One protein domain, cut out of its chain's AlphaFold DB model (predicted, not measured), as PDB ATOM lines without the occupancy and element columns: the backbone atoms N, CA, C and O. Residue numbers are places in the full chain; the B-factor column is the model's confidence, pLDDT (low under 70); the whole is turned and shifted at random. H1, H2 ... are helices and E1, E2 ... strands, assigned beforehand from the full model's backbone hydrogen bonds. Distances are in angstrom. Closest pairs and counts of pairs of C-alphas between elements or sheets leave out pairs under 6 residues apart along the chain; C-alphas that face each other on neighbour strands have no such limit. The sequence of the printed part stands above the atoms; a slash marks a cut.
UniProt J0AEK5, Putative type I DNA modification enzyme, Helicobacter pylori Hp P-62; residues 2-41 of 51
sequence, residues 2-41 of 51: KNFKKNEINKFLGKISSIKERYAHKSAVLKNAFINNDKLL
ATOM      1  N   LYS A   2     -40.093  18.380 -10.238       50.94
ATOM      2  CA  LYS A   2     -39.696  19.474 -11.164       50.94
ATOM      3  C   LYS A   2     -40.388  20.826 -10.891       50.94
ATOM      4  O   LYS A   2     -39.722  21.857 -10.876       50.94
ATOM      5  N   ASN A   3     -41.688  20.821 -10.593       51.72
ATOM      6  CA  ASN A   3     -42.454  22.059 -10.371       51.72
ATOM      7  C   ASN A   3     -42.085  22.774  -9.060       51.72
ATOM      8  O   ASN A   3     -42.209  23.991  -8.975       51.72
ATOM      9  N   PHE A   4     -41.584  22.037  -8.063       54.03
ATOM     10  CA  PHE A   4     -41.190  22.598  -6.769       54.03
ATOM     11  C   PHE A   4     -39.920  23.450  -6.895       54.03
ATOM     12  O   PHE A   4     -39.903  24.599  -6.466       54.03
ATOM     13  N   LYS A   5     -38.893  22.937  -7.595       61.34
ATOM     14  CA  LYS A   5     -37.649  23.686  -7.853       61.34
ATOM     15  C   LYS A   5     -37.903  24.989  -8.613       61.34
ATOM     16  O   LYS A   5     -37.353  26.019  -8.243       61.34
ATOM     17  N   LYS A   6     -38.757  24.967  -9.643       61.62
ATOM     18  CA  LYS A   6     -39.062  26.166 -10.441       61.62
ATOM     19  C   LYS A   6     -39.763  27.248  -9.610       61.62
ATOM     20  O   LYS A   6     -39.427  28.420  -9.737       61.62
ATOM     21  N   ASN A   7     -40.693  26.856  -8.737       63.00
ATOM     22  CA  ASN A   7     -41.426  27.799  -7.895       63.00
ATOM     23  C   ASN A   7     -40.546  28.404  -6.785       63.00
ATOM     24  O   ASN A   7     -40.663  29.589  -6.495       63.00
ATOM     25  N   GLU A   8     -39.630  27.617  -6.210       65.12
ATOM     26  CA  GLU A   8     -38.652  28.099  -5.223       65.12
ATOM     27  C   GLU A   8     -37.615  29.042  -5.852       65.12
ATOM     28  O   GLU A   8     -37.363  30.112  -5.312       65.12
ATOM     29  N   ILE A   9     -37.076  28.724  -7.036       66.19
ATOM     30  CA  ILE A   9     -36.130  29.605  -7.749       66.19
ATOM     31  C   ILE A   9     -36.784  30.951  -8.099       66.19
ATOM     32  O   ILE A   9     -36.168  32.004  -7.934       66.19
ATOM     33  N   ASN A  10     -38.060  30.941  -8.495       66.31
ATOM     34  CA  ASN A  10     -38.818  32.168  -8.749       66.31
ATOM     35  C   ASN A  10     -38.971  33.056  -7.502       66.31
ATOM     36  O   ASN A  10     -39.095  34.270  -7.649       66.31
ATOM     37  N   LYS A  11     -38.919  32.503  -6.279       66.75
ATOM     38  CA  LYS A  11     -38.906  33.314  -5.047       66.75
ATOM     39  C   LYS A  11     -37.598  34.096  -4.882       66.75
ATOM     40  O   LYS A  11     -37.622  35.174  -4.293       66.75
ATOM     41  N   PHE A  12     -36.483  33.585  -5.410       67.88
ATOM     42  CA  PHE A  12     -35.163  34.229  -5.329       67.88
ATOM     43  C   PHE A  12     -34.885  35.222  -6.462       67.88
ATOM     44  O   PHE A  12     -34.023  36.086  -6.313       67.88
ATOM     45  N   LEU A  13     -35.637  35.149  -7.564       72.69
ATOM     46  CA  LEU A  13     -35.488  36.014  -8.741       72.69
ATOM     47  C   LEU A  13     -35.851  37.494  -8.501       72.69
ATOM     48  O   LEU A  13     -35.807  38.296  -9.427       72.69
ATOM     49  N   GLY A  14     -36.142  37.896  -7.263       79.12
ATOM     50  CA  GLY A  14     -36.554  39.258  -6.944       79.12
ATOM     51  C   GLY A  14     -37.917  39.607  -7.551       79.12
ATOM     52  O   GLY A  14     -38.505  38.876  -8.343       79.12
ATOM     53  N   LYS A  15     -38.469  40.747  -7.143       86.75
ATOM     54  CA  LYS A  15     -39.713  41.292  -7.704       86.75
ATOM     55  C   LYS A  15     -39.372  42.372  -8.719       86.75
ATOM     56  O   LYS A  15     -38.388  43.085  -8.547       86.75
ATOM     57  N   ILE A  16     -40.215  42.561  -9.730       88.44
ATOM     58  CA  ILE A  16     -40.067  43.698 -10.644       88.44
ATOM     59  C   ILE A  16     -40.259  44.991  -9.843       88.44
ATOM     60  O   ILE A  16     -41.237  45.161  -9.113       88.44
ATOM     61  N   SER A  17     -39.284  45.885  -9.948       90.19
ATOM     62  CA  SER A  17     -39.301  47.220  -9.358       90.19
ATOM     63  C   SER A  17     -39.763  48.263 -10.363       90.19
ATOM     64  O   SER A  17     -40.540  49.146 -10.015       90.19
ATOM     65  N   SER A  18     -39.272  48.179 -11.597       92.25
ATOM     66  CA  SER A  18     -39.656  49.064 -12.694       92.25
ATOM     67  C   SER A  18     -39.402  48.388 -14.036       92.25
ATOM     68  O   SER A  18     -38.607  47.452 -14.134       92.25
ATOM     69  N   ILE A  19     -40.088  48.857 -15.074       91.19
ATOM     70  CA  ILE A  19     -39.892  48.406 -16.450       91.19
ATOM     71  C   ILE A  19     -39.415  49.612 -17.255       91.19
ATOM     72  O   ILE A  19     -40.060  50.658 -17.250       91.19
ATOM     73  N   LYS A  20     -38.274  49.469 -17.928       92.56
ATOM     74  CA  LYS A  20     -37.778  50.428 -18.912       92.56
ATOM     75  C   LYS A  20     -38.032  49.882 -20.303       92.56
ATOM     76  O   LYS A  20     -37.501  48.837 -20.676       92.56
ATOM     77  N   GLU A  21     -38.823  50.612 -21.066       92.12
ATOM     78  CA  GLU A  21     -38.994  50.367 -22.489       92.12
ATOM     79  C   GLU A  21     -37.819  50.994 -23.245       92.12
ATOM     80  O   GLU A  21     -37.439  52.140 -23.005       92.12
ATOM     81  N   ARG A  22     -37.185  50.201 -24.103       86.56
ATOM     82  CA  ARG A  22     -36.179  50.634 -25.072       86.56
ATOM     83  C   ARG A  22     -36.730  50.340 -26.460       86.56
ATOM     84  O   ARG A  22     -37.565  49.456 -26.613       86.56
ATOM     85  N   TYR A  23     -36.208  51.033 -27.468       83.00
ATOM     86  CA  TYR A  23     -36.709  50.985 -28.846       83.00
ATOM     87  C   TYR A  23     -37.068  49.580 -29.365       83.00
ATOM     88  O   TYR A  23     -38.118  49.415 -29.970       83.00
ATOM     89  N   ALA A  24     -36.237  48.566 -29.100       94.06
ATOM     90  CA  ALA A  24     -36.457  47.202 -29.589       94.06
ATOM     91  C   ALA A  24     -36.927  46.194 -28.519       94.06
ATOM     92  O   ALA A  24     -37.224  45.052 -28.855       94.06
ATOM     93  N   HIS A  25     -36.928  46.552 -27.229       90.38
ATOM     94  CA  HIS A  25     -37.224  45.601 -26.150       90.38
ATOM     95  C   HIS A  25     -37.554  46.284 -24.820       90.38
ATOM     96  O   HIS A  25     -37.181  47.426 -24.561       90.38
ATOM     97  N   LYS A  26     -38.184  45.534 -23.913       92.69
ATOM     98  CA  LYS A  26     -38.431  45.951 -22.527       92.69
ATOM     99  C   LYS A  26     -37.413  45.302 -21.596       92.69
ATOM    100  O   LYS A  26     -37.094  44.129 -21.737       92.69
ATOM    101  N   SER A  27     -36.908  46.075 -20.641       90.31
ATOM    102  CA  SER A  27     -36.035  45.609 -19.559       90.31
ATOM    103  C   SER A  27     -36.739  45.797 -18.220       90.31
ATOM    104  O   SER A  27     -37.297  46.863 -17.970       90.31
ATOM    105  N   ALA A  28     -36.690  44.798 -17.340       91.25
ATOM    106  CA  ALA A  28     -37.230  44.895 -15.987       91.25
ATOM    107  C   ALA A  28     -36.090  45.045 -14.972       91.25
ATOM    108  O   ALA A  28     -35.177  44.225 -14.928       91.25
ATOM    109  N   VAL A  29     -36.149  46.088 -14.147       89.75
ATOM    110  CA  VAL A  29     -35.268  46.237 -12.986       89.75
ATOM    111  C   VAL A  29     -35.863  45.430 -11.841       89.75
ATOM    112  O   VAL A  29     -37.042  45.589 -11.523       89.75
ATOM    113  N   LEU A  30     -35.056  44.578 -11.215       88.69
ATOM    114  CA  LEU A  30     -35.469  43.735 -10.095       88.69
ATOM    115  C   LEU A  30     -35.093  44.382  -8.755       88.69
ATOM    116  O   LEU A  30     -34.038  44.995  -8.621       88.69
ATOM    117  N   LYS A  31     -35.959  44.216  -7.754       88.19
ATOM    118  CA  LYS A  31     -35.699  44.516  -6.338       88.19
ATOM    119  C   LYS A  31     -35.805  43.248  -5.503       88.19
ATOM    120  O   LYS A  31     -36.487  42.301  -5.889       88.19
ATOM    121  N   ASN A  32     -35.164  43.243  -4.338       85.88
ATOM    122  CA  ASN A  32     -35.109  42.094  -3.423       85.88
ATOM    123  C   ASN A  32     -34.492  40.835  -4.065       85.88
ATOM    124  O   ASN A  32     -34.743  39.724  -3.603       85.88
ATOM    125  N   ALA A  33     -33.727  41.005  -5.145       83.88
ATOM    126  CA  ALA A  33     -32.940  39.940  -5.741       83.88
ATOM    127  C   ALA A  33     -31.653  39.737  -4.934       83.88
ATOM    128  O   ALA A  33     -31.145  40.661  -4.291       83.88
ATOM    129  N   PHE A  34     -31.117  38.524  -4.985       83.81
ATOM    130  CA  PHE A  34     -29.820  38.223  -4.404       83.81
ATOM    131  C   PHE A  34     -28.699  38.915  -5.200       83.81
ATOM    132  O   PHE A  34     -28.533  38.628  -6.381       83.81
ATOM    133  N   ILE A  35     -27.952  39.828  -4.569       82.25
ATOM    134  CA  ILE A  35     -26.798  40.512  -5.187       82.25
ATOM    135  C   ILE A  35     -25.586  40.427  -4.251       82.25
ATOM    136  O   ILE A  35     -24.601  39.793  -4.597       82.25
ATOM    137  N   ASN A  36     -25.695  40.978  -3.036       78.12
ATOM    138  CA  ASN A  36     -24.611  41.013  -2.045       78.12
ATOM    139  C   ASN A  36     -25.115  40.510  -0.678       78.12
ATOM    140  O   ASN A  36     -25.404  41.314   0.206       78.12
ATOM    141  N   ASN A  37     -25.320  39.198  -0.507       77.44
ATOM    142  CA  ASN A  37     -25.753  38.633   0.782       77.44
ATOM    143  C   ASN A  37     -24.968  37.365   1.172       77.44
ATOM    144  O   ASN A  37     -25.273  36.244   0.770       77.44
ATOM    145  N   ASP A  38     -24.007  37.526   2.071       79.12
ATOM    146  CA  ASP A  38     -23.087  36.455   2.468       79.12
ATOM    147  C   ASP A  38     -23.786  35.241   3.101       79.12
ATOM    148  O   ASP A  38     -23.249  34.134   3.103       79.12
ATOM    149  N   LYS A  39     -25.013  35.403   3.616       83.25
ATOM    150  CA  LYS A  39     -25.779  34.295   4.208       83.25
ATOM    151  C   LYS A  39     -26.228  33.277   3.161       83.25
ATOM    152  O   LYS A  39     -26.270  32.090   3.464       83.25
ATOM    153  N   LEU A  40     -26.546  33.724   1.945       78.56
ATOM    154  CA  LEU A  40     -27.029  32.851   0.868       78.56
ATOM    155  C   LEU A  40     -25.888  32.138   0.125       78.56
ATOM    156  O   LEU A  40     -26.138  31.149  -0.555       78.56
ATOM    157  N   LEU A  41     -24.638  32.571   0.324       82.38
ATOM    158  CA  LEU A  41     -23.449  31.887  -0.196       82.38
ATOM    159  C   LEU A  41     -23.079  30.622   0.595       82.38
ATOM    160  O   LEU A  41     -22.308  29.801   0.111       82.38
TER     161      LEU A  41
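This is residues 2 to 41 of the 51 residues of the protein "Putative type I DNA modification enzyme" of Helicobacter pylori Hp P-62 (UniProt J0AEK5). A two-stranded hairpin, E1 and E2, makes one long arm, and from its open end helix H1 and an unnamed tail, residues 32 to 41, go off on separate courses, in the manner of a loose Y with no core. Residues 2 to 10 of H1, the turn end of the hairpin at residues 21 to 26, and residues 36 to 41 of the tail stick out free. The printed part has 40 residues, with one named helix and two named strands in the order H1, E1, E2; the sheet, in the order E1 - E2, is antiparallel, and the class is mixed, helices and strands. The whole is only just loose, close to extended, with a radius of gyration of the C-alphas of 13.2 A, and its outline is flat, with spans of 36 by 27 by 13 A.

H1 runs from Lys 2 to Phe 12, 16.5 A from first to last C-alpha, and begins at C-alpha 2 at (-39.696, 19.474, -11.164). E1, residues 15 to 22, is 20.0 A long, from C-alpha 15 at (-39.713, 41.292, -7.704), and bends by 54 degrees at residue 18. E2, residues 25 to 31, is 19.9 A long and ends at C-alpha 31 at (-35.699, 44.516, -6.338). Residues 32 to 41 hold no named helix and no named strand.

A tight link of 2 residues joins H1 to E1. In H1, 6 of 7 pairs of O i and N i+4 are within hydrogen-bond range. E1 and E2 form a hairpin over another tight link of 2 residues. They are antiparallel neighbours, with 154 degrees between their N-to-C directions. Among the C-alphas that face each other are 15 and 31, 5.3 A apart, and 19 and 28, 4.4 A apart. N 15 and O 31 are within hydrogen-bond range at 2.8 A, and near the turn N 22 and O 25 are also at 2.8 A. H1 and E2 are apart, with no C-alpha of the one within 8 A of the other.

The two C-alphas farthest apart are those of Tyr 23 and Lys 39, 38.6 A. The first and last printed C-alphas, of Lys 2 and Leu 41, are 23.2 A apart. The printed part has no cut, and neither link between named elements is long. The mean pLDDT of the printed part is 79.2; the model's confidence is low, under 70, at residues 2 to 12, and the mean is 61 for H1 and 90 for each strand.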